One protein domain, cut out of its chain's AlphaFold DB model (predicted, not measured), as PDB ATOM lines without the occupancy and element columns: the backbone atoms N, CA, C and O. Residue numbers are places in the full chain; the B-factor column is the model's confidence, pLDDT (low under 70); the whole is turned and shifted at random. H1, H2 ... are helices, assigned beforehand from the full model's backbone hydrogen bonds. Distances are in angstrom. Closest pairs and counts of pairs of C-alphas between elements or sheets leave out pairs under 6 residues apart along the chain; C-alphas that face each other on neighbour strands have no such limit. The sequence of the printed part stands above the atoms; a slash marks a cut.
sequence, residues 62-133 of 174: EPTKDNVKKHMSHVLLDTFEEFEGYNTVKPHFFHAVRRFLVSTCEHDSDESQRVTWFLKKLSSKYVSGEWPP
ATOM      1  N   GLU A  62      78.708 100.692 104.226       83.56
ATOM      2  CA  GLU A  62      78.551  99.564 103.301       83.56
ATOM      3  C   GLU A  62      78.113  98.326 104.108       83.56
ATOM      4  O   GLU A  62      78.713  98.057 105.156       83.56
ATOM      5  N   PRO A  63      77.080  97.582 103.680       87.50
ATOM      6  CA  PRO A  63      76.714  96.350 104.345       87.50
ATOM      7  C   PRO A  63      77.855  95.339 104.199       87.50
ATOM      8  O   PRO A  63      78.323  95.053 103.095       87.50
ATOM      9  N   THR A  64      78.292  94.800 105.329       92.19
ATOM     10  CA  THR A  64      79.288  93.732 105.430       92.19
ATOM     11  C   THR A  64      78.699  92.587 106.240       92.19
ATOM     12  O   THR A  64      77.741  92.768 106.996       92.19
ATOM     13  N   LYS A  65      79.292  91.396 106.125       93.12
ATOM     14  CA  LYS A  65      78.869  90.218 106.898       93.12
ATOM     15  C   LYS A  65      78.900  90.463 108.416       93.12
ATOM     16  O   LYS A  65      78.064  89.902 109.118       93.12
ATOM     17  N   ASP A  66      79.768  91.364 108.886       93.19
ATOM     18  CA  ASP A  66      79.900  91.753 110.298       93.19
ATOM     19  C   ASP A  66      78.815  92.724 110.795       93.19
ATOM     20  O   ASP A  66      78.556  92.785 111.998       93.19
ATOM     21  N   ASN A  67      78.207  93.524 109.904       90.44
ATOM     22  CA  ASN A  67      77.269  94.589 110.293       90.44
ATOM     23  C   ASN A  67      75.795  94.319 109.931       90.44
ATOM     24  O   ASN A  67      74.913  94.986 110.479       90.44
ATOM     25  N   VAL A  68      75.514  93.311 109.096       90.56
ATOM     26  CA  VAL A  68      74.156  92.799 108.833       90.56
ATOM     27  C   VAL A  68      73.850  91.574 109.701       90.56
ATOM     28  O   VAL A  68      74.734  90.768 109.989       90.56
ATOM     29  N   LYS A  69      72.593  91.420 110.135       89.81
ATOM     30  CA  LYS A  69      72.193  90.396 111.119       89.81
ATOM     31  C   LYS A  69      71.362  89.255 110.543       89.81
ATOM     32  O   LYS A  69      71.314  88.187 111.151       89.81
ATOM     33  N   LYS A  70      70.651  89.462 109.431       88.12
ATOM     34  CA  LYS A  70      69.753  88.446 108.870       88.12
ATOM     35  C   LYS A  70      70.486  87.570 107.861       88.12
ATOM     36  O   LYS A  70      71.166  88.060 106.967       88.12
ATOM     37  N   HIS A  71      70.219  86.268 107.924       91.12
ATOM     38  CA  HIS A  71      70.759  85.282 106.983       91.12
ATOM     39  C   HIS A  71      70.524  85.652 105.504       91.12
ATOM     40  O   HIS A  71      71.430  85.515 104.689       91.12
ATOM     41  N   MET A  72      69.349  86.191 105.146       87.38
ATOM     42  CA  MET A  72      69.086  86.605 103.759       87.38
ATOM     43  C   MET A  72      69.974  87.760 103.287       87.38
ATOM     44  O   MET A  72      70.275  87.849 102.100       87.38
ATOM     45  N   SER A  73      70.413  88.625 104.199       91.69
ATOM     46  CA  SER A  73      71.355  89.704 103.906       91.69
ATOM     47  C   SER A  73      72.747  89.148 103.618       91.69
ATOM     48  O   SER A  73      73.383  89.608 102.678       91.69
ATOM     49  N   HIS A  74      73.187  88.110 104.344       93.12
ATOM     50  CA  HIS A  74      74.421  87.378 104.023       93.12
ATOM     51  C   HIS A  74      74.345  86.709 102.646       93.12
ATOM     52  O   HIS A  74      75.214  86.969 101.824       93.12
ATOM     53  N   VAL A  75      73.267  85.975 102.344       90.88
ATOM     54  CA  VAL A  75      73.070  85.328 101.027       90.88
ATOM     55  C   VAL A  75      73.078  86.345  99.878       90.88
ATOM     56  O   VAL A  75      73.642  86.086  98.814       90.88
ATOM     57  N   LEU A  76      72.474  87.523 100.079       91.12
ATOM     58  CA  LEU A  76      72.566  88.613  99.107       91.12
ATOM     59  C   LEU A  76      74.000  89.136  98.978       91.12
ATOM     60  O   LEU A  76      74.453  89.314  97.853       91.12
ATOM     61  N   LEU A  77      74.715  89.365 100.084       93.62
ATOM     62  CA  LEU A  77      76.113  89.805 100.039       93.62
ATOM     63  C   LEU A  77      76.999  88.806  99.283       93.62
ATOM     64  O   LEU A  77      77.731  89.251  98.409       93.62
ATOM     65  N   ASP A  78      76.860  87.499  99.530       93.81
ATOM     66  CA  ASP A  78      77.562  86.439  98.787       93.81
ATOM     67  C   ASP A  78      77.272  86.520  97.277       93.81
ATOM     68  O   ASP A  78      78.188  86.560  96.459       93.81
ATOM     69  N   THR A  79      75.989  86.633  96.905       90.00
ATOM     70  CA  THR A  79      75.558  86.735  95.497       90.00
ATOM     71  C   THR A  79      76.102  88.001  94.820       90.00
ATOM     72  O   THR A  79      76.490  87.977  93.653       90.00
ATOM     73  N   PHE A  80      76.123  89.126  95.540       90.25
ATOM     74  CA  PHE A  80      76.669  90.387  95.037       90.25
ATOM     75  C   PHE A  80      78.202  90.360  94.956       90.25
ATOM     76  O   PHE A  80      78.738  90.918  94.010       90.25
ATOM     77  N   GLU A  81      78.897  89.703  95.887       89.81
ATOM     78  CA  GLU A  81      80.356  89.512  95.854       89.81
ATOM     79  C   GLU A  81      80.781  88.640  94.659       89.81
ATOM     80  O   GLU A  81      81.728  88.988  93.956       89.81
ATOM     81  N   GLU A  82      80.038  87.568  94.362       85.12
ATOM     82  CA  GLU A  82      80.249  86.757  93.157       85.12
ATOM     83  C   GLU A  82      79.987  87.566  91.874       85.12
ATOM     84  O   GLU A  82      80.814  87.576  90.962       85.12
ATOM     85  N   PHE A  83      78.867  88.297  91.804       82.44
ATOM     86  CA  PHE A  83      78.525  89.085  90.615       82.44
ATOM     87  C   PHE A  83      79.461  90.288  90.395       82.44
ATOM     88  O   PHE A  83      79.672  90.697  89.254       82.44
ATOM     89  N   GLU A  84      80.059  90.844  91.456       83.56
ATOM     90  CA  GLU A  84      81.039  91.934  91.351       83.56
ATOM     91  C   GLU A  84      82.260  91.520  90.520       83.56
ATOM     92  O   GLU A  84      82.732  92.309  89.701       83.56
ATOM     93  N   GLY A  85      82.698  90.261  90.646       78.38
ATOM     94  CA  GLY A  85      83.800  89.693  89.863       78.38
ATOM     95  C   GLY A  85      83.567  89.689  88.346       78.38
ATOM     96  O   GLY A  85      84.536  89.734  87.594       78.38
ATOM     97  N   TYR A  86      82.302  89.702  87.905       71.56
ATOM     98  CA  TYR A  86      81.899  89.764  86.491       71.56
ATOM     99  C   TYR A  86      81.438  91.169  86.050       71.56
ATOM    100  O   TYR A  86      81.128  91.400  84.878       71.56
ATOM    101  N   ASN A  87      81.330  92.134  86.973       70.19
ATOM    102  CA  ASN A  87      80.735  93.436  86.676       70.19
ATOM    103  C   ASN A  87      81.766  94.462  86.179       70.19
ATOM    104  O   ASN A  87      82.223  95.339  86.913       70.19
ATOM    105  N   THR A  88      82.056  94.428  84.880       64.25
ATOM    106  CA  THR A  88      82.987  95.371  84.235       64.25
ATOM    107  C   THR A  88      82.426  96.787  84.014       64.25
ATOM    108  O   THR A  88      83.151  97.671  83.553       64.25
ATOM    109  N   VAL A  89      81.146  97.054  84.327       56.03
ATOM    110  CA  VAL A  89      80.459  98.307  83.956       56.03
ATOM    111  C   VAL A  89      79.788  98.994  85.157       56.03
ATOM    112  O   VAL A  89      78.884  98.463  85.792       56.03
ATOM    113  N   LYS A  90      80.157 100.264  85.395       63.78
ATOM    114  CA  LYS A  90      79.497 101.202  86.338       63.78
ATOM    115  C   LYS A  90      79.364 100.663  87.785       63.78
ATOM    116  O   LYS A  90      78.239 100.555  88.287       63.78
ATOM    117  N   PRO A  91      80.482 100.430  88.505       74.69
ATOM    118  CA  PRO A  91      80.469  99.865  89.862       74.69
ATOM    119  C   PRO A  91      79.563 100.635  90.837       74.69
ATOM    120  O   PRO A  91      78.820 100.032  91.602       74.69
ATOM    121  N   HIS A  92      79.515 101.971  90.766       76.44
ATOM    122  CA  HIS A  92      78.679 102.779  91.668       76.44
ATOM    123  C   HIS A  92      77.176 102.454  91.610       76.44
ATOM    124  O   HIS A  92      76.512 102.496  92.643       76.44
ATOM    125  N   PHE A  93      76.629 102.123  90.433       74.25
ATOM    126  CA  PHE A  93      75.219 101.728  90.331       74.25
ATOM    127  C   PHE A  93      74.998 100.344  90.947       74.25
ATOM    128  O   PHE A  93      74.037 100.142  91.687       74.25
ATOM    129  N   PHE A  94      75.923  99.420  90.694       81.94
ATOM    130  CA  PHE A  94      75.902  98.077  91.254       81.94
ATOM    131  C   PHE A  94      75.957  98.091  92.792       81.94
ATOM    132  O   PHE A  94      75.065  97.534  93.432       81.94
ATOM    133  N   HIS A  95      76.899  98.827  93.396       82.94
ATOM    134  CA  HIS A  95      76.950  98.999  94.854       82.94
ATOM    135  C   HIS A  95      75.695  99.691  95.410       82.94
ATOM    136  O   HIS A  95      75.200  99.303  96.465       82.94
ATOM    137  N   ALA A  96      75.122 100.678  94.707       80.19
ATOM    138  CA  ALA A  96      73.874 101.308  95.145       80.19
ATOM    139  C   ALA A  96      72.699 100.310  95.182       80.19
ATOM    140  O   ALA A  96      71.921 100.319  96.138       80.19
ATOM    141  N   VAL A  97      72.596  99.414  94.191       82.50
ATOM    142  CA  VAL A  97      71.593  98.333  94.161       82.50
ATOM    143  C   VAL A  97      71.860  97.289  95.254       82.50
ATOM    144  O   VAL A  97      70.925  96.942  95.979       82.50
ATOM    145  N   ARG A  98      73.119  96.851  95.432       88.06
ATOM    146  CA  ARG A  98      73.566  95.962  96.526       88.06
ATOM    147  C   ARG A  98      73.117  96.506  97.880       88.06
ATOM    148  O   ARG A  98      72.363  95.847  98.595       88.06
ATOM    149  N   ARG A  99      73.512  97.745  98.197       86.44
ATOM    150  CA  ARG A  99      73.142  98.428  99.444       86.44
ATOM    151  C   ARG A  99      71.632  98.524  99.621       86.44
ATOM    152  O   ARG A  99      71.143  98.221 100.703       86.44
ATOM    153  N   PHE A 100      70.894  98.930  98.585       84.19
ATOM    154  CA  PHE A 100      69.441  99.089  98.666       84.19
ATOM    155  C   PHE A 100      68.728  97.767  98.990       84.19
ATOM    156  O   PHE A 100      67.893  97.729  99.894       84.19
ATOM    157  N   LEU A 101      69.075  96.677  98.297       86.62
ATOM    158  CA  LEU A 101      68.451  95.368  98.521       86.62
ATOM    159  C   LEU A 101      68.839  94.765  99.874       86.62
ATOM    160  O   LEU A 101      67.963  94.289 100.596       86.62
ATOM    161  N   VAL A 102      70.117  94.839 100.260       89.25
ATOM    162  CA  VAL A 102      70.577  94.336 101.563       89.25
ATOM    163  C   VAL A 102      69.970  95.146 102.717       89.25
ATOM    164  O   VAL A 102      69.471  94.563 103.676       89.25
ATOM    165  N   SER A 103      69.904  96.477 102.599       84.25
ATOM    166  CA  SER A 103      69.249  97.351 103.585       84.25
ATOM    167  C   SER A 103      67.740  97.087 103.678       84.25
ATOM    168  O   SER A 103      67.204  96.999 104.782       84.25
ATOM    169  N   THR A 104      67.058  96.865 102.545       83.62
ATOM    170  CA  THR A 104      65.640  96.452 102.526       83.62
ATOM    171  C   THR A 104      65.450  95.140 103.288       83.62
ATOM    172  O   THR A 104      64.572  95.050 104.146       83.62
ATOM    173  N   CYS A 105      66.319  94.152 103.046       86.00
ATOM    174  CA  CYS A 105      66.296  92.889 103.774       86.00
ATOM    175  C   CYS A 105      66.544  93.063 105.279       86.00
ATOM    176  O   CYS A 105      65.802  92.481 106.069       86.00
ATOM    177  N   GLU A 106      67.514  93.879 105.701       84.62
ATOM    178  CA  GLU A 106      67.782  94.145 107.123       84.62
ATOM    179  C   GLU A 106      66.635  94.880 107.836       84.62
ATOM    180  O   GLU A 106      66.306  94.535 108.972       84.62
ATOM    181  N   HIS A 107      65.976  95.846 107.192       80.25
ATOM    182  CA  HIS A 107      64.974  96.676 107.870       80.25
ATOM    183  C   HIS A 107      63.555  96.096 107.875       80.25
ATOM    184  O   HIS A 107      62.887  96.184 108.902       80.25
ATOM    185  N   ASP A 108      63.097  95.476 106.785       78.75
ATOM    186  CA  ASP A 108      61.681  95.131 106.596       78.75
ATOM    187  C   ASP A 108      61.498  93.614 106.401       78.75
ATOM    188  O   ASP A 108      62.112  93.005 105.527       78.75
ATOM    189  N   SER A 109      60.684  92.968 107.243       77.88
ATOM    190  CA  SER A 109      60.415  91.522 107.151       77.88
ATOM    191  C   SER A 109      59.601  91.133 105.922       77.88
ATOM    192  O   SER A 109      59.771  90.028 105.404       77.88
ATOM    193  N   ASP A 110      58.716  92.013 105.472       74.75
ATOM    194  CA  ASP A 110      57.700  91.723 104.469       74.75
ATOM    195  C   ASP A 110      58.274  91.997 103.080       74.75
ATOM    196  O   ASP A 110      58.148  91.165 102.176       74.75
ATOM    197  N   GLU A 111      59.009  93.101 102.921       73.88
ATOM    198  CA  GLU A 111      59.785  93.350 101.704       73.88
ATOM    199  C   GLU A 111      60.969  92.379 101.571       73.88
ATOM    200  O   GLU A 111      61.219  91.885 100.470       73.88
ATOM    201  N   SER A 112      61.630  91.975 102.670       80.12
ATOM    202  CA  SER A 112      62.633  90.893 102.619       80.12
ATOM    203  C   SER A 112      62.038  89.578 102.102       80.12
ATOM    204  O   SER A 112      62.641  88.910 101.255       80.12
ATOM    205  N   GLN A 113      60.829  89.217 102.548       82.62
ATOM    206  CA  GLN A 113      60.115  88.041 102.043       82.62
ATOM    207  C   GLN A 113      59.746  88.180 100.562       82.62
ATOM    208  O   GLN A 113      59.927  87.224  99.808       82.62
ATOM    209  N   ARG A 114      59.287  89.359 100.117       82.94
ATOM    210  CA  ARG A 114      58.961  89.631  98.703       82.94
ATOM    211  C   ARG A 114      60.184  89.533  97.799       82.94
ATOM    212  O   ARG A 114      60.117  88.843  96.782       82.94
ATOM    213  N   VAL A 115      61.300  90.157  98.183       82.44
ATOM    214  CA  VAL A 115      62.585  90.067  97.468       82.44
ATOM    215  C   VAL A 115      63.057  88.613  97.414       82.44
ATOM    216  O   VAL A 115      63.356  88.106  96.336       82.44
ATOM    217  N   THR A 116      63.032  87.900  98.543       84.19
ATOM    218  CA  THR A 116      63.436  86.484  98.612       84.19
ATOM    219  C   THR A 116      62.551  85.586  97.744       84.19
ATOM    220  O   THR A 116      63.059  84.728  97.025       84.19
ATOM    221  N   TRP A 117      61.228  85.776  97.771       87.50
ATOM    222  CA  TRP A 117      60.283  85.034  96.931       87.50
ATOM    223  C   TRP A 117      60.498  85.319  95.443       87.50
ATOM    224  O   TRP A 117      60.511  84.390  94.637       87.50
ATOM    225  N   PHE A 118      60.717  86.585  95.081       85.88
ATOM    226  CA  PHE A 118      60.992  86.986  93.705       85.88
ATOM    227  C   PHE A 118      62.289  86.351  93.187       85.88
ATOM    228  O   PHE A 118      62.269  85.721  92.132       85.88
ATOM    229  N   LEU A 119      63.378  86.420  93.959       84.62
ATOM    230  CA  LEU A 119      64.654  85.788  93.610       84.62
ATOM    231  C   LEU A 119      64.525  84.264  93.485       84.62
ATOM    232  O   LEU A 119      64.981  83.704  92.491       84.62
ATOM    233  N   LYS A 120      63.827  83.595  94.415       85.69
ATOM    234  CA  LYS A 120      63.532  82.151  94.322       85.69
ATOM    235  C   LYS A 120      62.710  81.790  93.083       85.69
ATOM    236  O   LYS A 120      62.940  80.747  92.485       85.69
ATOM    237  N   LYS A 121      61.767  82.648  92.683       84.31
ATOM    238  CA  LYS A 121      60.946  82.458  91.479       84.31
ATOM    239  C   LYS A 121      61.738  82.675  90.184       84.31
ATOM    240  O   LYS A 121      61.428  82.043  89.176       84.31
ATOM    241  N   LEU A 122      62.742  83.553  90.194       82.69
ATOM    242  CA  LEU A 122      63.684  83.702  89.082       82.69
ATOM    243  C   LEU A 122      64.615  82.486  88.994       82.69
ATOM    244  O   LEU A 122      64.698  81.858  87.942       82.69
ATOM    245  N   SER A 123      65.249  82.093  90.103       83.94
ATOM    246  CA  SER A 123      66.172  80.952  90.109       83.94
ATOM    247  C   SER A 123      65.475  79.626  89.796       83.94
ATOM    248  O   SER A 123      66.058  78.797  89.102       83.94
ATOM    249  N   SER A 124      64.207  79.437  90.185       85.44
ATOM    250  CA  SER A 124      63.453  78.234  89.810       85.44
ATOM    251  C   SER A 124      63.269  78.078  88.297       85.44
ATOM    252  O   SER A 124      63.272  76.949  87.824       85.44
ATOM    253  N   LYS A 125      63.150  79.182  87.538       83.88
ATOM    254  CA  LYS A 125      63.046  79.145  86.063       83.88
ATOM    255  C   LYS A 125      64.356  78.737  85.396       83.88
ATOM    256  O   LYS A 125      64.345  78.053  84.378       83.88
ATOM    257  N   TYR A 126      65.474  79.154  85.983       81.94
ATOM    258  CA  TYR A 126      66.805  78.743  85.548       81.94
ATOM    259  C   TYR A 126      67.042  77.255  85.841       81.94
ATOM    260  O   TYR A 126      67.382  76.487  84.949       81.94
ATOM    261  N   VAL A 127      66.755  76.815  87.073       84.19
ATOM    262  CA  VAL A 127      66.898  75.407  87.493       84.19
ATOM    263  C   VAL A 127      65.973  74.466  86.710       84.19
ATOM    264  O   VAL A 127      66.357  73.333  86.437       84.19
ATOM    265  N   SER A 128      64.779  74.915  86.306       89.62
ATOM    266  CA  SER A 128      63.875  74.119  85.463       89.62
ATOM    267  C   SER A 128      64.251  74.105  83.974       89.62
ATOM    268  O   SER A 128      63.533  73.490  83.190       89.62
ATOM    269  N   GLY A 129      65.304  74.822  83.564       85.75
ATOM    270  CA  GLY A 129      65.683  74.990  82.159       85.75
ATOM    271  C   GLY A 129      64.706  75.831  81.327       85.75
ATOM    272  O   GLY A 129      64.863  75.903  80.113       85.75
ATOM    273  N   GLU A 130      63.711  76.484  81.947       84.75
ATOM    274  CA  GLU A 130      62.815  77.423  81.245       84.75
ATOM    275  C   GLU A 130      63.605  78.651  80.777       84.75
ATOM    276  O   GLU A 130      63.364  79.198  79.703       84.75
ATOM    277  N   TRP A 131      64.573  79.069  81.594       80.38
ATOM    278  CA  TRP A 131      65.610  80.021  81.229       80.38
ATOM    279  C   TRP A 131      66.913  79.248  81.022       80.38
ATOM    280  O   TRP A 131      67.595  78.969  82.013       80.38
ATOM    281  N   PRO A 132      67.261  78.867  79.776       74.44
ATOM    282  CA  PRO A 132      68.571  78.296  79.510       74.44
ATOM    283  C   PRO A 132      69.664  79.295  79.925       74.44
ATOM    284  O   PRO A 132      69.419  80.510  79.924       74.44
ATOM    285  N   PRO A 133      70.874  78.818  80.267       68.38
ATOM    286  CA  PRO A 133      72.036  79.687  80.388       68.38
ATOM    287  C   PRO A 133      72.149  80.584  79.160       68.38
ATOM    288  O   PRO A 133      71.893  80.131  78.043       68.38
TER     289      PRO A 133
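AT A GLANCE: This is residues 62 to 133 of the 174 residues of an uncharacterized protein of marine sediment metagenome (UniProt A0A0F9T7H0). H1 and H2 form a helical hairpin, and H3 turns off the end of H2 as the other limb of a V. Residues 85 to 93 and 124 to 130 stick out. The printed part has 72 residues with three named helices, H1, H2 and H3 in order along the chain, which hold 50 of them, and no named strand; its class is all helix, and it is only just compact, close to loose, with a radius of gyration of the C-alphas of 13.1 A and spans of 36 by 32 by 18 A.

IN THESE COORDINATES: Find C-alpha 71 at (70.759, 85.282, 106.983); H1, residues 71 to 84, runs 19.9 A. H2, residues 91 to 107, runs 24.0 A. H3, residues 109 to 127, runs 26.2 A to (66.898, 75.407, 87.493).

HOW THE PARTS SIT: H1 and H2 touch at a shallow tilt of 7 degrees, opposite ways; the closest C-alphas, Ser 73 and Val 102, are 5.2 A apart. Residues 101 to 106 of H2 alone touch H3, at 111 to 115 alone, at a steep tilt of 57 degrees; the closest C-alphas, Cys 105 and Ser 112, are 4.3 A apart. Every O i to N i+4 pair is within hydrogen-bond range in H1 and H2, 14 of 15 in H3.

THE WHOLE: The printed part has no cut. Residues 88 to 90 and 133 have pLDDT under 70.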